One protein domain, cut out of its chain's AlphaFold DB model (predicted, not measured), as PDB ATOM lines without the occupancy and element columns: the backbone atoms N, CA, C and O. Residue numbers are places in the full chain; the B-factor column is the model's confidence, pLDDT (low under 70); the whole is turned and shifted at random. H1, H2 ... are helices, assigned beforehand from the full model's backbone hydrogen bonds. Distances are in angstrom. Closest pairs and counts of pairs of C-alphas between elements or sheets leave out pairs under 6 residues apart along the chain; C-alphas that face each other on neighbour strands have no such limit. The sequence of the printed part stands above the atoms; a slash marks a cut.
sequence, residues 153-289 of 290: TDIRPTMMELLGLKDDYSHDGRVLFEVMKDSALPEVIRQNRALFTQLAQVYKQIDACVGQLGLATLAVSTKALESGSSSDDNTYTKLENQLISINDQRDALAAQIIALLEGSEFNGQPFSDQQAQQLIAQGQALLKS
ATOM      1  N   THR A 153      -5.006  89.021  78.076       95.94
ATOM      2  CA  THR A 153      -5.741  89.070  79.351       95.94
ATOM      3  C   THR A 153      -5.707  87.725  80.074       95.94
ATOM      4  O   THR A 153      -5.841  87.693  81.294       95.94
ATOM      5  N   ASP A 154      -5.407  86.631  79.368       97.69
ATOM      6  CA  ASP A 154      -5.296  85.283  79.938       97.69
ATOM      7  C   ASP A 154      -3.999  85.067  80.754       97.69
ATOM      8  O   ASP A 154      -3.893  84.125  81.549       97.69
ATOM      9  N   ILE A 155      -2.986  85.930  80.595       97.12
ATOM     10  CA  ILE A 155      -1.661  85.747  81.219       97.12
ATOM     11  C   ILE A 155      -1.753  85.832  82.744       97.12
ATOM     12  O   ILE A 155      -1.266  84.947  83.451       97.12
ATOM     13  N   ARG A 156      -2.375  86.899  83.260       97.31
ATOM     14  CA  ARG A 156      -2.506  87.125  84.703       97.31
ATOM     15  C   ARG A 156      -3.283  86.003  85.402       97.31
ATOM     16  O   ARG A 156      -2.686  85.407  86.296       97.31
ATOM     17  N   PRO A 157      -4.531  85.658  85.024       97.88
ATOM     18  CA  PRO A 157      -5.270  84.592  85.699       97.88
ATOM     19  C   PRO A 157      -4.520  83.257  85.639       97.88
ATOM     20  O   PRO A 157      -4.442  82.555  86.643       97.88
ATOM     21  N   THR A 158      -3.849  82.948  84.521       97.94
ATOM     22  CA  THR A 158      -2.996  81.750  84.422       97.94
ATOM     23  C   THR A 158      -1.857  81.756  85.445       97.94
ATOM     24  O   THR A 158      -1.594  80.739  86.089       97.94
ATOM     25  N   MET A 159      -1.177  82.893  85.625       97.19
ATOM     26  CA  MET A 159      -0.151  83.034  86.662       97.19
ATOM     27  C   MET A 159      -0.737  82.906  88.070       97.19
ATOM     28  O   MET A 159      -0.126  82.254  88.915       97.19
ATOM     29  N   MET A 160      -1.902  83.505  88.324       97.19
ATOM     30  CA  MET A 160      -2.562  83.450  89.630       97.19
ATOM     31  C   MET A 160      -2.913  82.008  90.009       97.19
ATOM     32  O   MET A 160      -2.571  81.580  91.111       97.19
ATOM     33  N   GLU A 161      -3.463  81.228  89.076       96.44
ATOM     34  CA  GLU A 161      -3.802  79.819  89.302       96.44
ATOM     35  C   GLU A 161      -2.556  78.973  89.605       96.44
ATOM     36  O   GLU A 161      -2.511  78.235  90.589       96.44
ATOM     37  N   LEU A 162      -1.487  79.126  88.811       96.06
ATOM     38  CA  LEU A 162      -0.225  78.399  89.017       96.06
ATOM     39  C   LEU A 162       0.426  78.692  90.374       96.06
ATOM     40  O   LEU A 162       1.126  77.835  90.919       96.06
ATOM     41  N   LEU A 163       0.238  79.905  90.894       95.19
ATOM     42  CA  LEU A 163       0.805  80.353  92.163       95.19
ATOM     43  C   LEU A 163      -0.134  80.113  93.355       95.19
ATOM     44  O   LEU A 163       0.266  80.371  94.491       95.19
ATOM     45  N   GLY A 164      -1.358  79.624  93.121       94.69
ATOM     46  CA  GLY A 164      -2.383  79.475  94.157       94.69
ATOM     47  C   GLY A 164      -2.837  80.814  94.751       94.69
ATOM     48  O   GLY A 164      -3.184  80.880  95.932       94.69
ATOM     49  N   LEU A 165      -2.781  81.886  93.959       96.25
ATOM     50  CA  LEU A 165      -3.186  83.239  94.331       96.25
ATOM     51  C   LEU A 165      -4.576  83.566  93.777       96.25
ATOM     52  O   LEU A 165      -5.087  82.889  92.890       96.25
ATOM     53  N   LYS A 166      -5.180  84.633  94.309       95.00
ATOM     54  CA  LYS A 166      -6.471  85.162  93.857       95.00
ATOM     55  C   LYS A 166      -6.433  86.679  93.828       95.00
ATOM     56  O   LYS A 166      -5.786  87.282  94.685       95.00
ATOM     57  N   ASP A 167      -7.154  87.254  92.880       94.38
ATOM     58  CA  ASP A 167      -7.512  88.667  92.892       94.38
ATOM     59  C   ASP A 167      -8.884  88.864  93.560       94.38
ATOM     60  O   ASP A 167      -9.655  87.917  93.734       94.38
ATOM     61  N   ASP A 168      -9.172  90.095  93.980       93.81
ATOM     62  CA  ASP A 168     -10.459  90.517  94.552       93.81
ATOM     63  C   ASP A 168     -11.439  91.056  93.493       93.81
ATOM     64  O   ASP A 168     -12.514  91.558  93.827       93.81
ATOM     65  N   TYR A 169     -11.083  90.911  92.216       93.56
ATOM     66  CA  TYR A 169     -11.880  91.266  91.049       93.56
ATOM     67  C   TYR A 169     -11.856  90.128  90.014       93.56
ATOM     68  O   TYR A 169     -10.964  89.281  90.031       93.56
ATOM     69  N   SER A 170     -12.863  90.104  89.138       93.56
ATOM     70  CA  SER A 170     -12.952  89.143  88.029       93.56
ATOM     71  C   SER A 170     -12.051  89.573  86.872       93.56
ATOM     72  O   SER A 170     -11.908  90.770  86.621       93.56
ATOM     73  N   HIS A 171     -11.439  88.623  86.175       95.69
ATOM     74  CA  HIS A 171     -10.501  88.902  85.092       95.69
ATOM     75  C   HIS A 171     -11.210  89.059  83.738       95.69
ATOM     76  O   HIS A 171     -12.171  88.358  83.442       95.69
ATOM     77  N   ASP A 172     -10.653  89.902  82.859       92.56
ATOM     78  CA  ASP A 172     -11.065  90.007  81.443       92.56
ATOM     79  C   ASP A 172     -10.583  88.816  80.583       92.56
ATOM     80  O   ASP A 172     -10.784  88.758  79.371       92.56
ATOM     81  N   GLY A 173      -9.826  87.899  81.183       95.88
ATOM     82  CA  GLY A 173      -9.300  86.695  80.552       95.88
ATOM     83  C   GLY A 173      -9.533  85.488  81.444       95.88
ATOM     84  O   GLY A 173     -10.048  85.607  82.549       95.88
ATOM     85  N   ARG A 174      -9.126  84.310  80.985       97.56
ATOM     86  CA  ARG A 174      -9.296  83.044  81.717       97.56
ATOM     87  C   ARG A 174      -7.964  82.359  81.979       97.56
ATOM     88  O   ARG A 174      -6.957  82.653  81.334       97.56
ATOM     89  N   VAL A 175      -7.964  81.365  82.859       98.00
ATOM     90  CA  VAL A 175      -6.810  80.476  83.008       98.00
ATOM     91  C   VAL A 175      -6.627  79.633  81.736       98.00
ATOM     92  O   VAL A 175      -7.559  79.008  81.224       98.00
ATOM     93  N   LEU A 176      -5.389  79.552  81.241       97.69
ATOM     94  CA  LEU A 176      -4.967  78.649  80.163       97.69
ATOM     95  C   LEU A 176      -4.670  77.242  80.714       97.69
ATOM     96  O   LEU A 176      -3.560  76.713  80.604       97.69
ATOM     97  N   PHE A 177      -5.657  76.605  81.342       97.12
ATOM     98  CA  PHE A 177      -5.488  75.299  81.994       97.12
ATOM     99  C   PHE A 177      -5.117  74.170  81.010       97.12
ATOM    100  O   PHE A 177      -4.625  73.109  81.409       97.12
ATOM    101  N   GLU A 178      -5.326  74.356  79.705       96.25
ATOM    102  CA  GLU A 178      -4.940  73.403  78.663       96.25
ATOM    103  C   GLU A 178      -3.424  73.161  78.632       96.25
ATOM    104  O   GLU A 178      -2.993  72.036  78.362       96.25
ATOM    105  N   VAL A 179      -2.620  74.175  78.978       96.00
ATOM    106  CA  VAL A 179      -1.151  74.065  79.033       96.00
ATOM    107  C   VAL A 179      -0.634  73.598  80.400       96.00
ATOM    108  O   VAL A 179       0.556  73.310  80.562       96.00
ATOM    109  N   MET A 180      -1.519  73.451  81.389       97.00
ATOM    110  CA  MET A 180      -1.181  73.037  82.751       97.00
ATOM    111  C   MET A 180      -1.241  71.512  82.928       97.00
ATOM    112  O   MET A 180      -2.089  70.797  82.374       97.00
ATOM    113  N   LYS A 181      -0.303  70.983  83.717       97.06
ATOM    114  CA  LYS A 181      -0.267  69.597  84.195       97.06
ATOM    115  C   LYS A 181      -1.467  69.340  85.096       97.06
ATOM    116  O   LYS A 181      -1.873  70.206  85.853       97.06
ATOM    117  N   ASP A 182      -1.956  68.106  85.089       94.88
ATOM    118  CA  ASP A 182      -3.090  67.711  85.931       94.88
ATOM    119  C   ASP A 182      -2.785  67.915  87.426       94.88
ATOM    120  O   ASP A 182      -3.625  68.390  88.179       94.88
ATOM    121  N   SER A 183      -1.542  67.686  87.853       94.69
ATOM    122  CA  SER A 183      -1.113  67.939  89.236       94.69
ATOM    123  C   SER A 183      -1.184  69.408  89.676       94.69
ATOM    124  O   SER A 183      -1.028  69.674  90.860       94.69
ATOM    125  N   ALA A 184      -1.332  70.347  88.740       95.56
ATOM    126  CA  ALA A 184      -1.436  71.781  89.004       95.56
ATOM    127  C   ALA A 184      -2.862  72.314  88.809       95.56
ATOM    128  O   ALA A 184      -3.051  73.520  88.846       95.56
ATOM    129  N   LEU A 185      -3.842  71.432  88.574       94.88
ATOM    130  CA  LEU A 185      -5.229  71.814  88.333       94.88
ATOM    131  C   LEU A 185      -6.159  71.323  89.453       94.88
ATOM    132  O   LEU A 185      -6.016  70.176  89.914       94.88
ATOM    133  N   PRO A 186      -7.167  72.134  89.825       94.75
ATOM    134  CA  PRO A 186      -8.284  71.717  90.656       94.75
ATOM    135  C   PRO A 186      -8.904  70.405  90.164       94.75
ATOM    136  O   PRO A 186      -9.039  70.160  88.962       94.75
ATOM    137  N   GLU A 187      -9.309  69.547  91.103       95.38
ATOM    138  CA  GLU A 187      -9.914  68.240  90.798       95.38
ATOM    139  C   GLU A 187     -11.135  68.373  89.874       95.38
ATOM    140  O   GLU A 187     -11.267  67.604  88.923       95.38
ATOM    141  N   VAL A 188     -11.976  69.388  90.096       94.69
ATOM    142  CA  VAL A 188     -13.174  69.651  89.281       94.69
ATOM    143  C   VAL A 188     -12.849  69.843  87.795       94.69
ATOM    144  O   VAL A 188     -13.540  69.285  86.938       94.69
ATOM    145  N   ILE A 189     -11.768  70.563  87.475       95.56
ATOM    146  CA  ILE A 189     -11.332  70.797  86.091       95.56
ATOM    147  C   ILE A 189     -10.818  69.495  85.480       95.56
ATOM    148  O   ILE A 189     -11.117  69.181  84.327       95.56
ATOM    149  N   ARG A 190     -10.070  68.697  86.252       95.00
ATOM    150  CA  ARG A 190      -9.532  67.414  85.778       95.00
ATOM    151  C   ARG A 190     -10.625  66.424  85.402       95.00
ATOM    152  O   ARG A 190     -10.508  65.769  84.369       95.00
ATOM    153  N   GLN A 191     -11.674  66.334  86.214       93.94
ATOM    154  CA  GLN A 191     -12.773  65.395  85.998       93.94
ATOM    155  C   GLN A 191     -13.621  65.749  84.769       93.94
ATOM    156  O   GLN A 191     -14.096  64.847  84.087       93.94
ATOM    157  N   ASN A 192     -13.747  67.040  84.436       93.75
ATOM    158  CA  ASN A 192     -14.640  67.527  83.377       93.75
ATOM    159  C   ASN A 192     -13.911  68.280  82.253       93.75
ATOM    160  O   ASN A 192     -14.485  69.139  81.579       93.75
ATOM    161  N   ARG A 193     -12.633  67.952  82.019       94.12
ATOM    162  CA  ARG A 193     -11.727  68.751  81.177       94.12
ATOM    163  C   ARG A 193     -12.266  69.042  79.782       94.12
ATOM    164  O   ARG A 193     -12.112  70.157  79.297       94.12
ATOM    165  N   ALA A 194     -12.883  68.064  79.121       96.06
ATOM    166  CA  ALA A 194     -13.370  68.231  77.750       96.06
ATOM    167  C   ALA A 194     -14.506  69.260  77.647       96.06
ATOM    168  O   ALA A 194     -14.526  70.061  76.714       96.06
ATOM    169  N   LEU A 195     -15.440  69.252  78.603       97.69
ATOM    170  CA  LEU A 195     -16.544  70.210  78.643       97.69
ATOM    171  C   LEU A 195     -16.047  71.597  79.068       97.69
ATOM    172  O   LEU A 195     -16.391  72.591  78.436       97.69
ATOM    173  N   PHE A 196     -15.162  71.647  80.067       97.69
ATOM    174  CA  PHE A 196     -14.537  72.885  80.532       97.69
ATOM    175  C   PHE A 196     -13.713  73.565  79.420       97.69
ATOM    176  O   PHE A 196     -13.806  74.772  79.224       97.69
ATOM    177  N   THR A 197     -12.997  72.779  78.604       97.50
ATOM    178  CA  THR A 197     -12.277  73.263  77.406       97.50
ATOM    179  C   THR A 197     -13.218  73.888  76.384       97.50
ATOM    180  O   THR A 197     -12.935  74.973  75.888       97.50
ATOM    181  N   GLN A 198     -14.354  73.256  76.085       98.25
ATOM    182  CA  GLN A 198     -15.320  73.819  75.134       98.25
ATOM    183  C   GLN A 198     -15.910  75.145  75.630       98.25
ATOM    184  O   GLN A 198     -16.059  76.080  74.843       98.25
ATOM    185  N   LEU A 199     -16.207  75.237  76.929       98.56
ATOM    186  CA  LEU A 199     -16.706  76.460  77.555       98.56
ATOM    187  C   LEU A 199     -15.669  77.594  77.493       98.56
ATOM    188  O   LEU A 199     -15.976  78.705  77.066       98.56
ATOM    189  N   ALA A 200     -14.424  77.295  77.852       98.19
ATOM    190  CA  ALA A 200     -13.313  78.237  77.801       98.19
ATOM    191  C   ALA A 200     -13.010  78.716  76.370       98.19
ATOM    192  O   ALA A 200     -12.754  79.897  76.140       98.19
ATOM    193  N   GLN A 201     -13.083  77.819  75.384       97.69
ATOM    194  CA  GLN A 201     -12.875  78.162  73.979       97.69
ATOM    195  C   GLN A 201     -13.977  79.070  73.436       97.69
ATOM    196  O   GLN A 201     -13.662  80.061  72.779       97.69
ATOM    197  N   VAL A 202     -15.255  78.768  73.709       98.50
ATOM    198  CA  VAL A 202     -16.347  79.631  73.234       98.50
ATOM    199  C   VAL A 202     -16.286  81.008  73.890       98.50
ATOM    200  O   VAL A 202     -16.493  81.993  73.190       98.50
ATOM    201  N   TYR A 203     -15.917  81.087  75.175       98.56
ATOM    202  CA  TYR A 203     -15.710  82.352  75.881       98.56
ATOM    203  C   TYR A 203     -14.721  83.248  75.133       98.56
ATOM    204  O   TYR A 203     -15.051  84.377  74.783       98.56
ATOM    205  N   LYS A 204     -13.549  82.712  74.772       98.06
ATOM    206  CA  LYS A 204     -12.561  83.488  74.017       98.06
ATOM    207  C   LYS A 204     -13.061  83.914  72.638       98.06
ATOM    208  O   LYS A 204     -12.751  85.013  72.201       98.06
ATOM    209  N   GLN A 205     -13.845  83.080  71.954       98.31
ATOM    210  CA  GLN A 205     -14.371  83.446  70.635       98.31
ATOM    211  C   GLN A 205     -15.441  84.540  70.688       98.31
ATOM    212  O   GLN A 205     -15.557  85.287  69.715       98.31
ATOM    213  N   ILE A 206     -16.207  84.640  71.780       98.50
ATOM    214  CA  ILE A 206     -17.223  85.691  71.938       98.50
ATOM    215  C   ILE A 206     -16.677  86.969  72.569       98.50
ATOM    216  O   ILE A 206     -17.236  88.026  72.309       98.50
ATOM    217  N   ASP A 207     -15.642  86.886  73.408       97.81
ATOM    218  CA  ASP A 207     -15.261  88.014  74.263       97.81
ATOM    219  C   ASP A 207     -13.927  88.662  73.899       97.81
ATOM    220  O   ASP A 207     -13.731  89.841  74.171       97.81
ATOM    221  N   ALA A 208     -13.007  87.944  73.261       96.56
ATOM    222  CA  ALA A 208     -11.735  88.545  72.900       96.56
ATOM    223  C   ALA A 208     -11.860  89.531  71.731       96.56
ATOM    224  O   ALA A 208     -12.582  89.266  70.768       96.56
ATOM    225  N   CYS A 209     -11.058  90.604  71.754       94.88
ATOM    226  CA  CYS A 209     -11.059  91.659  70.728       94.88
ATOM    227  C   CYS A 209     -10.916  91.100  69.301       94.88
ATOM    228  O   CYS A 209     -11.561  91.570  68.374       94.88
ATOM    229  N   VAL A 210     -10.077  90.074  69.125       94.81
ATOM    230  CA  VAL A 210      -9.822  89.417  67.827       94.81
ATOM    231  C   VAL A 210     -10.318  87.968  67.799       94.81
ATOM    232  O   VAL A 210      -9.860  87.149  67.003       94.81
ATOM    233  N   GLY A 211     -11.256  87.636  68.690       96.19
ATOM    234  CA  GLY A 211     -12.058  86.422  68.587       96.19
ATOM    235  C   GLY A 211     -13.009  86.486  67.387       96.19
ATOM    236  O   GLY A 211     -13.169  87.525  66.746       96.19
ATOM    237  N   GLN A 212     -13.667  85.366  67.079       98.00
ATOM    238  CA  GLN A 212     -14.624  85.295  65.969       98.00
ATOM    239  C   GLN A 212     -15.699  86.387  66.018       98.00
ATOM    240  O   GLN A 212     -16.001  86.960  64.973       98.00
ATOM    241  N   LEU A 213     -16.261  86.685  67.198       98.62
ATOM    242  CA  LEU A 213     -17.297  87.710  67.312       98.62
ATOM    243  C   LEU A 213     -16.741  89.097  66.988       98.62
ATOM    244  O   LEU A 213     -17.301  89.750  66.119       98.62
ATOM    245  N   GLY A 214     -15.626  89.498  67.610       98.06
ATOM    246  CA  GLY A 214     -15.008  90.809  67.380       98.06
ATOM    247  C   GLY A 214     -14.637  91.048  65.915       98.06
ATOM    248  O   GLY A 214     -14.925  92.100  65.358       98.06
ATOM    249  N   LEU A 215     -14.076  90.046  65.228       97.94
ATOM    250  CA  LEU A 215     -13.757  90.176  63.799       97.94
ATOM    251  C   LEU A 215     -15.012  90.235  62.911       97.94
ATOM    252  O   LEU A 215     -15.028  90.953  61.906       97.94
ATOM    253  N   ALA A 216     -16.067  89.491  63.259       98.69
ATOM    254  CA  ALA A 216     -17.328  89.515  62.524       98.69
ATOM    255  C   ALA A 216     -18.067  90.849  62.711       98.69
ATOM    256  O   ALA A 216     -18.534  91.439  61.732       98.69
ATOM    257  N   THR A 217     -18.134  91.361  63.941       98.88
ATOM    258  CA  THR A 217     -18.766  92.649  64.248       98.88
ATOM    259  C   THR A 217     -17.991  93.808  63.642       98.88
ATOM    260  O   THR A 217     -18.608  94.691  63.052       98.88
ATOM    261  N   LEU A 218     -16.660  93.740  63.614       98.69
ATOM    262  CA  LEU A 218     -15.828  94.756  62.978       98.69
ATOM    263  C   LEU A 218     -16.101  94.874  61.469       98.69
ATOM    264  O   LEU A 218     -16.157  95.980  60.920       98.69
ATOM    265  N   ALA A 219     -16.361  93.758  60.783       98.69
ATOM    266  CA  ALA A 219     -16.803  93.782  59.387       98.69
ATOM    267  C   ALA A 219     -18.193  94.433  59.225       98.69
ATOM    268  O   ALA A 219     -18.431  95.175  58.266       98.69
ATOM    269  N   VAL A 220     -19.110  94.195  60.171       98.81
ATOM    270  CA  VAL A 220     -20.434  94.840  60.201       98.81
ATOM    271  C   VAL A 220     -20.315  96.344  60.466       98.81
ATOM    272  O   VAL A 220     -20.942  97.123  59.745       98.81
ATOM    273  N   SER A 221     -19.489  96.758  61.431       98.88
ATOM    274  CA  SER A 221     -19.229  98.165  61.753       98.88
ATOM    275  C   SER A 221     -18.637  98.899  60.557       98.88
ATOM    276  O   SER A 221     -19.154  99.934  60.146       98.88
ATOM    277  N   THR A 222     -17.658  98.296  59.881       98.88
ATOM    278  CA  THR A 222     -17.076  98.856  58.652       98.88
ATOM    279  C   THR A 222     -18.157  99.148  57.612       98.88
ATOM    280  O   THR A 222     -18.271 100.269  57.117       98.88
ATOM    281  N   LYS A 223     -19.042  98.176  57.359       98.75
ATOM    282  CA  LYS A 223     -20.171  98.353  56.439       98.75
ATOM    283  C   LYS A 223     -21.151  99.432  56.910       98.75
ATOM    284  O   LYS A 223     -21.702 100.149  56.077       98.75
ATOM    285  N   ALA A 224     -21.394  99.549  58.214       98.81
ATOM    286  CA  ALA A 224     -22.246 100.589  58.782       98.81
ATOM    287  C   ALA A 224     -21.644 101.983  58.554       98.81
ATOM    288  O   ALA A 224     -22.329 102.879  58.046       98.81
ATOM    289  N   LEU A 225     -20.358 102.154  58.863       98.81
ATOM    290  CA  LEU A 225     -19.651 103.430  58.790       98.81
ATOM    291  C   LEU A 225     -19.461 103.918  57.350       98.81
ATOM    292  O   LEU A 225     -19.573 105.116  57.098       98.81
ATOM    293  N   GLU A 226     -19.264 103.007  56.399       98.50
ATOM    294  CA  GLU A 226     -19.163 103.333  54.970       98.50
ATOM    295  C   GLU A 226     -20.516 103.639  54.309       98.50
ATOM    296  O   GLU A 226     -20.569 104.267  53.247       98.50
ATOM    297  N   SER A 227     -21.617 103.190  54.915       98.38
ATOM    298  CA  SER A 227     -22.951 103.308  54.331       98.38
ATOM    299  C   SER A 227     -23.554 104.712  54.433       98.38
ATOM    300  O   SER A 227     -23.112 105.579  55.188       98.38
ATOM    301  N   GLY A 228     -24.634 104.907  53.676       96.44
ATOM    302  CA  GLY A 228     -25.490 106.078  53.786       96.44
ATOM    303  C   GLY A 228     -24.981 107.312  53.042       96.44
ATOM    304  O   GLY A 228     -24.053 107.281  52.234       96.44
ATOM    305  N   SER A 229     -25.663 108.423  53.288       95.62
ATOM    306  CA  SER A 229     -25.469 109.724  52.655       95.62
ATOM    307  C   SER A 229     -26.003 110.829  53.571       95.62
ATOM    308  O   SER A 229     -26.539 110.552  54.639       95.62
ATOM    309  N   SER A 230     -25.917 112.091  53.145       92.25
ATOM    310  CA  SER A 230     -26.524 113.210  53.883       92.25
ATOM    311  C   SER A 230     -28.058 113.170  53.931       92.25
ATOM    312  O   SER A 230     -28.651 113.910  54.709       92.25
ATOM    313  N   SER A 231     -28.708 112.366  53.083       93.44
ATOM    314  CA  SER A 231     -30.172 112.266  52.985       93.44
ATOM    315  C   SER A 231     -30.744 110.919  53.433       93.44
ATOM    316  O   SER A 231     -31.958 110.803  53.563       93.44
ATOM    317  N   ASP A 232     -29.903 109.904  53.642       96.19
ATOM    318  CA  ASP A 232     -30.320 108.564  54.073       96.19
ATOM    319  C   ASP A 232     -29.167 107.858  54.795       96.19
ATOM    320  O   ASP A 232     -28.149 107.556  54.174       96.19
ATOM    321  N   ASP A 233     -29.338 107.591  56.090       97.06
ATOM    322  CA  ASP A 233     -28.378 106.881  56.951       97.06
ATOM    323  C   ASP A 233     -29.061 105.693  57.670       97.06
ATOM    324  O   ASP A 233     -28.685 105.284  58.772       97.06
ATOM    325  N   ASN A 234     -30.112 105.126  57.057       98.31
ATOM    326  CA  ASN A 234     -30.883 104.026  57.650       98.31
ATOM    327  C   ASN A 234     -30.062 102.739  57.804       98.31
ATOM    328  O   ASN A 234     -30.261 101.991  58.761       98.31
ATOM    329  N   THR A 235     -29.140 102.470  56.871       98.69
ATOM    330  CA  THR A 235     -28.266 101.284  56.942       98.69
ATOM    331  C   THR A 235     -27.334 101.367  58.146       98.69
ATOM    332  O   THR A 235     -27.267 100.402  58.905       98.69
ATOM    333  N   TYR A 236     -26.704 102.524  58.366       98.75
ATOM    334  CA  TYR A 236     -25.901 102.792  59.556       98.75
ATOM    335  C   TYR A 236     -26.718 102.560  60.825       98.75
ATOM    336  O   TYR A 236     -26.396 101.669  61.601       98.75
ATOM    337  N   THR A 237     -27.850 103.259  60.975       98.56
ATOM    338  CA  THR A 237     -28.715 103.130  62.160       98.56
ATOM    339  C   THR A 237     -29.118 101.676  62.433       98.56
ATOM    340  O   THR A 237     -29.107 101.226  63.577       98.56
ATOM    341  N   LYS A 238     -29.473 100.913  61.391       98.75
ATOM    342  CA  LYS A 238     -29.867  99.507  61.532       98.75
ATOM    343  C   LYS A 238     -28.717  98.635  62.039       98.75
ATOM    344  O   LYS A 238     -28.932  97.845  62.955       98.75
ATOM    345  N   LEU A 239     -27.543  98.741  61.418       98.81
ATOM    346  CA  LEU A 239     -26.390  97.909  61.764       98.81
ATOM    347  C   LEU A 239     -25.828  98.284  63.139       98.81
ATOM    348  O   LEU A 239     -25.561  97.399  63.939       98.81
ATOM    349  N   GLU A 240     -25.783  99.570  63.471       98.69
ATOM    350  CA  GLU A 240     -25.388 100.051  64.796       98.69
ATOM    351  C   GLU A 240     -26.306  99.535  65.909       98.69
ATOM    352  O   GLU A 240     -25.842  99.054  66.939       98.69
ATOM    353  N   ASN A 241     -27.625  99.550  65.693       98.75
ATOM    354  CA  ASN A 241     -28.569  98.970  66.653       98.75
ATOM    355  C   ASN A 241     -28.402  97.447  66.789       98.75
ATOM    356  O   ASN A 241     -28.595  96.900  67.877       98.75
ATOM    357  N   GLN A 242     -28.040  96.757  65.702       98.75
ATOM    358  CA  GLN A 242     -27.713  95.332  65.746       98.75
ATOM    359  C   GLN A 242     -26.445  95.088  66.580       98.75
ATOM    360  O   GLN A 242     -26.468  94.217  67.447       98.75
ATOM    361  N   LEU A 243     -25.382  95.874  66.378       98.88
ATOM    362  CA  LEU A 243     -24.135  95.778  67.144       98.88
ATOM    363  C   LEU A 243     -24.343  96.054  68.637       98.88
ATOM    364  O   LEU A 243     -23.837  95.303  69.467       98.88
ATOM    365  N   ILE A 244     -25.161  97.050  68.995       98.81
ATOM    366  CA  ILE A 244     -25.544  97.308  70.395       98.81
ATOM    367  C   ILE A 244     -26.218  96.072  71.009       98.81
ATOM    368  O   ILE A 244     -25.841  95.637  72.095       98.81
ATOM    369  N   SER A 245     -27.175  95.462  70.301       98.69
ATOM    370  CA  SER A 245     -27.863  94.264  70.797       98.69
ATOM    371  C   SER A 245     -26.932  93.055  70.932       98.69
ATOM    372  O   SER A 245     -27.065  92.295  71.892       98.69
ATOM    373  N   ILE A 246     -25.992  92.880  69.998       98.81
ATOM    374  CA  ILE A 246     -24.957  91.840  70.071       98.81
ATOM    375  C   ILE A 246     -24.062  92.079  71.286       98.81
ATOM    376  O   ILE A 246     -23.813  91.135  72.032       98.81
ATOM    377  N   ASN A 247     -23.632  93.321  71.528       98.56
ATOM    378  CA  ASN A 247     -22.812  93.661  72.687       98.56
ATOM    379  C   ASN A 247     -23.526  93.324  73.999       98.56
ATOM    380  O   ASN A 247     -22.934  92.690  74.863       98.56
ATOM    381  N   ASP A 248     -24.795  93.702  74.153       98.62
ATOM    382  CA  ASP A 248     -25.540  93.429  75.388       98.62
ATOM    383  C   ASP A 248     -25.706  91.918  75.640       98.62
ATOM    384  O   ASP A 248     -25.586  91.449  76.775       98.62
ATOM    385  N   GLN A 249     -25.939  91.133  74.579       98.69
ATOM    386  CA  GLN A 249     -25.994  89.668  74.663       98.69
ATOM    387  C   GLN A 249     -24.629  89.062  75.001       98.69
ATOM    388  O   GLN A 249     -24.554  88.160  75.840       98.69
ATOM    389  N   ARG A 250     -23.560  89.565  74.370       98.75
ATOM    390  CA  ARG A 250     -22.178  89.167  74.642       98.75
ATOM    391  C   ARG A 250     -21.837  89.420  76.099       98.75
ATOM    392  O   ARG A 250     -21.447  88.471  76.767       98.75
ATOM    393  N   ASP A 251     -22.025  90.640  76.600       98.50
ATOM    394  CA  ASP A 251     -21.648  91.043  77.961       98.50
ATOM    395  C   ASP A 251     -22.353  90.160  79.007       98.50
ATOM    396  O   ASP A 251     -21.723  89.629  79.924       98.50
ATOM    397  N   ALA A 252     -23.659  89.925  78.836       98.56
ATOM    398  CA  ALA A 252     -24.437  89.083  79.744       98.56
ATOM    399  C   ALA A 252     -24.002  87.606  79.727       98.56
ATOM    400  O   ALA A 252     -24.050  86.928  80.759       98.56
ATOM    401  N   LEU A 253     -23.611  87.083  78.562       98.75
ATOM    402  CA  LEU A 253     -23.149  85.706  78.417       98.75
ATOM    403  C   LEU A 253     -21.712  85.534  78.925       98.75
ATOM    404  O   LEU A 253     -21.444  84.609  79.692       98.75
ATOM    405  N   ALA A 254     -20.810  86.435  78.537       98.50
ATOM    406  CA  ALA A 254     -19.417  86.468  78.966       98.50
ATOM    407  C   ALA A 254     -19.320  86.503  80.496       98.50
ATOM    408  O   ALA A 254     -18.629  85.665  81.070       98.50
ATOM    409  N   ALA A 255     -20.119  87.353  81.158       98.38
ATOM    410  CA  ALA A 255     -20.190  87.434  82.619       98.38
ATOM    411  C   ALA A 255     -20.590  86.103  83.289       98.38
ATOM    412  O   ALA A 255     -20.048  85.735  84.331       98.38
ATOM    413  N   GLN A 256     -21.525  85.351  82.698       98.56
ATOM    414  CA  GLN A 256     -21.921  84.039  83.226       98.56
ATOM    415  C   GLN A 256     -20.833  82.985  83.022       98.56
ATOM    416  O   GLN A 256     -20.612  82.155  83.906       98.56
ATOM    417  N   ILE A 257     -20.174  82.999  81.861       98.75
ATOM    418  CA  ILE A 257     -19.125  82.029  81.558       98.75
ATOM    419  C   ILE A 257     -17.906  82.272  82.447       98.75
ATOM    420  O   ILE A 257     -17.444  81.325  83.081       98.75
ATOM    421  N   ILE A 258     -17.422  83.515  82.548       98.19
ATOM    422  CA  ILE A 258     -16.228  83.818  83.344       98.19
ATOM    423  C   ILE A 258     -16.445  83.514  84.829       98.19
ATOM    424  O   ILE A 258     -15.601  82.873  85.443       98.19
ATOM    425  N   ALA A 259     -17.625  83.815  85.384       97.94
ATOM    426  CA  ALA A 259     -17.950  83.463  86.766       97.94
ATOM    427  C   ALA A 259     -17.896  81.944  87.028       97.94
ATOM    428  O   ALA A 259     -17.473  81.508  88.101       97.94
ATOM    429  N   LEU A 260     -18.310  81.120  86.055       98.25
ATOM    430  CA  LEU A 260     -18.224  79.659  86.149       98.25
ATOM    431  C   LEU A 260     -16.768  79.177  86.049       98.25
ATOM    432  O   LEU A 260     -16.354  78.328  86.847       98.25
ATOM    433  N   LEU A 261     -16.002  79.721  85.095       98.25
ATOM    434  CA  LEU A 261     -14.583  79.401  84.912       98.25
ATOM    435  C   LEU A 261     -13.793  79.730  86.188       98.25
ATOM    436  O   LEU A 261     -13.240  78.821  86.808       98.25
ATOM    437  N   GLU A 262     -13.866  80.973  86.665       98.06
ATOM    438  CA  GLU A 262     -13.143  81.442  87.853       98.06
ATOM    439  C   GLU A 262     -13.595  80.745  89.144       98.06
ATOM    440  O   GLU A 262     -12.795  80.489  90.048       98.06
ATOM    441  N   GLY A 263     -14.882  80.395  89.247       97.19
ATOM    442  CA  GLY A 263     -15.392  79.581  90.349       97.19
ATOM    443  C   GLY A 263     -14.714  78.208  90.412       97.19
ATOM    444  O   GLY A 263     -14.354  77.738  91.495       97.19
ATOM    445  N   SER A 264     -14.503  77.579  89.258       97.44
ATOM    446  CA  SER A 264     -13.881  76.255  89.156       97.44
ATOM    447  C   SER A 264     -12.364  76.314  89.348       97.44
ATOM    448  O   SER A 264     -11.809  75.466  90.045       97.44
ATOM    449  N   GLU A 265     -11.722  77.318  88.752       96.88
ATOM    450  CA  GLU A 265     -10.276  77.567  88.788       96.88
ATOM    451  C   GLU A 265      -9.850  77.966  90.206       96.88
ATOM    452  O   GLU A 265      -9.311  77.161  90.963       96.88
ATOM    453  N   PHE A 266     -10.246  79.152  90.660       96.94
ATOM    454  CA  PHE A 266      -9.717  79.699  91.906       96.94
ATOM    455  C   PHE A 266     -10.381  79.124  93.158       96.94
ATOM    456  O   PHE A 266      -9.798  79.142  94.244       96.94
ATOM    457  N   ASN A 267     -11.620  78.635  93.068       94.94
ATOM    458  CA  ASN A 267     -12.391  78.217  94.244       94.94
ATOM    459  C   ASN A 267     -12.706  76.718  94.283       94.94
ATOM    460  O   ASN A 267     -13.355  76.277  95.235       94.94
ATOM    461  N   GLY A 268     -12.254  75.944  93.287       95.06
ATOM    462  CA  GLY A 268     -12.530  74.511  93.188       95.06
ATOM    463  C   GLY A 268     -14.025  74.184  93.183       95.06
ATOM    464  O   GLY A 268     -14.408  73.087  93.592       95.06
ATOM    465  N   GLN A 269     -14.874  75.140  92.795       96.62
ATOM    466  CA  GLN A 269     -16.320  74.972  92.836       96.62
ATOM    467  C   GLN A 269     -16.750  73.994  91.740       96.62
ATOM    468  O   GLN A 269     -16.331  74.147  90.593       96.62
ATOM    469  N   PRO A 270     -17.588  72.992  92.057       95.62
ATOM    470  CA  PRO A 270     -18.203  72.160  91.036       95.62
ATOM    471  C   PRO A 270     -19.126  73.004  90.151       95.62
ATOM    472  O   PRO A 270     -19.807  73.907  90.636       95.62
ATOM    473  N   PHE A 271     -19.196  72.664  88.867       95.31
ATOM    474  CA  PHE A 271     -20.135  73.272  87.928       95.31
ATOM    475  C   PHE A 271     -21.120  72.231  87.387       95.31
ATOM    476  O   PHE A 271     -20.861  71.030  87.403       95.31
ATOM    477  N   SER A 272     -22.279  72.703  86.927       96.25
ATOM    478  CA  SER A 272     -23.300  71.854  86.312       96.25
ATOM    479  C   SER A 272     -22.989  71.619  84.835       96.25
ATOM    480  O   SER A 272     -22.897  72.580  84.067       96.25
ATOM    481  N   ASP A 273     -22.916  70.354  84.413       96.81
ATOM    482  CA  ASP A 273     -22.753  69.988  82.999       96.81
ATOM    483  C   ASP A 273     -23.849  70.602  82.123       96.81
ATOM    484  O   ASP A 273     -23.577  71.114  81.038       96.81
ATOM    485  N   GLN A 274     -25.091  70.606  82.618       98.19
ATOM    486  CA  GLN A 274     -26.227  71.194  81.915       98.19
ATOM    487  C   GLN A 274     -26.044  72.704  81.732       98.19
ATOM    488  O   GLN A 274     -26.308  73.223  80.649       98.19
ATOM    489  N   GLN A 275     -25.576  73.406  82.768       98.06
ATOM    490  CA  GLN A 275     -25.319  74.845  82.695       98.06
ATOM    491  C   GLN A 275     -24.186  75.147  81.708       98.06
ATOM    492  O   GLN A 275     -24.346  76.005  80.843       98.06
ATOM    493  N   ALA A 276     -23.072  74.413  81.780       98.50
ATOM    494  CA  ALA A 276     -21.952  74.589  80.859       98.50
ATOM    495  C   ALA A 276     -22.372  74.334  79.402       98.50
ATOM    496  O   ALA A 276     -22.065  75.137  78.523       98.50
ATOM    497  N   GLN A 277     -23.140  73.273  79.134       98.69
ATOM    498  CA  GLN A 277     -23.671  72.985  77.797       98.69
ATOM    499  C   GLN A 277     -24.619  74.078  77.289       98.69
ATOM    500  O   GLN A 277     -24.565  74.430  76.110       98.69
ATOM    501  N   GLN A 278     -25.468  74.636  78.158       98.81
ATOM    502  CA  GLN A 278     -26.350  75.751  77.804       98.81
ATOM    503  C   GLN A 278     -25.554  77.002  77.429       98.81
ATOM    504  O   GLN A 278     -25.827  77.596  76.388       98.81
ATOM    505  N   LEU A 279     -24.548  77.367  78.226       98.88
ATOM    506  CA  LEU A 279     -23.679  78.511  77.943       98.88
ATOM    507  C   LEU A 279     -22.877  78.307  76.650       98.88
ATOM    508  O   LEU A 279     -22.794  79.219  75.829       98.88
ATOM    509  N   ILE A 280     -22.368  77.092  76.409       98.88
ATOM    510  CA  ILE A 280     -21.705  76.737  75.145       98.88
ATOM    511  C   ILE A 280     -22.655  76.915  73.962       98.88
ATOM    512  O   ILE A 280     -22.290  77.538  72.964       98.88
ATOM    513  N   ALA A 281     -23.879  76.398  74.065       98.88
ATOM    514  CA  ALA A 281     -24.873  76.517  73.006       98.88
ATOM    515  C   ALA A 281     -25.259  77.980  72.736       98.88
ATOM    516  O   ALA A 281     -25.383  78.365  71.575       98.88
ATOM    517  N   GLN A 282     -25.402  78.798  73.782       98.88
ATOM    518  CA  GLN A 282     -25.677  80.233  73.660       98.88
ATOM    519  C   GLN A 282     -24.515  80.977  72.994       98.88
ATOM    520  O   GLN A 282     -24.753  81.758  72.076       98.88
ATOM    521  N   GLY A 283     -23.267  80.685  73.368       98.81
ATOM    522  CA  GLY A 283     -22.094  81.294  72.735       98.81
ATOM    523  C   GLY A 283     -21.983  80.922  71.261       98.81
ATOM    524  O   GLY A 283     -21.812  81.784  70.406       98.81
ATOM    525  N   GLN A 284     -22.199  79.647  70.932       98.81
ATOM    526  CA  GLN A 284     -22.252  79.180  69.545       98.81
ATOM    527  C   GLN A 284     -23.406  79.810  68.748       98.81
ATOM    528  O   GLN A 284     -23.271  80.024  67.545       98.81
ATOM    529  N   ALA A 285     -24.545  80.091  69.384       98.75
ATOM    530  CA  ALA A 285     -25.659  80.785  68.746       98.75
ATOM    531  C   ALA A 285     -25.339  82.266  68.492       98.75
ATOM    532  O   ALA A 285     -25.623  82.755  67.401       98.75
ATOM    533  N   LEU A 286     -24.698  82.947  69.448       98.75
ATOM    534  CA  LEU A 286     -24.249  84.334  69.304       98.75
ATOM    535  C   LEU A 286     -23.251  84.475  68.148       98.75
ATOM    536  O   LEU A 286     -23.443  85.319  67.278       98.75
ATOM    537  N   LEU A 287     -22.256  83.587  68.068       98.69
ATOM    538  CA  LEU A 287     -21.283  83.564  66.967       98.69
ATOM    539  C   LEU A 287     -21.936  83.383  65.590       98.69
ATOM    540  O   LEU A 287     -21.451  83.920  64.604       98.69
ATOM    541  N   LYS A 288     -23.046  82.640  65.511       98.19
ATOM    542  CA  LYS A 288     -23.801  82.428  64.262       98.19
ATOM    543  C   LYS A 288     -24.778  83.558  63.929       98.19
ATOM    544  O   LYS A 288     -25.413  83.502  62.880       98.19
ATOM    545  N   SER A 289     -24.970  84.513  64.836       95.81
ATOM    546  CA  SER A 289     -25.947  85.598  64.677       95.81
ATOM    547  C   SER A 289     -25.421  86.794  63.879       95.81
ATOM    548  O   SER A 289     -26.210  87.676  63.530       95.81
TER     549      SER A 289
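This is residues 153 to 289 of the 290 residues of an uncharacterized protein of Chloroflexi bacterium (UniProt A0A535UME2). A rod is built on one long helix, H5, with H3 and H4 end to end along it and H6 beside H3 and H5, a bundle of four. H1 and short H2 lie near the last residues of H5. The printed part has 137 residues with six named helices, H1 to H6, and no named strand: all helix, loose, radius of gyration of the C-alphas 17.8 A, spans 63 by 29 by 24 A.

H5, residues 234 to 267, forms a hairpin with H4, residues 212 to 226, at 20 degrees, a shallow tilt; the C-alphas of Ala 224 and Tyr 236 are closest, 4.3 A. H6, residues 273 to 287, touches H3, residues 193 to 207, closest at the C-alphas of Leu 199 and Ile 280, 5.6 A. H1, residues 153 to 163, is close to H5 but not clearly touching. Every O i to N i+4 pair is within hydrogen-bond range in H2, residues 187 to 191, H3, H4 and H6; in H1 6 of 7, in H5 29 of 30.

H5 is 48.4 A long, from C-alpha 234 at (-30.883, 104.026, 57.650) to C-alpha 267 at (-12.391, 78.217, 94.244).

The printed part has no cut; H1 to H2 is a long link; no printed residue is under 70.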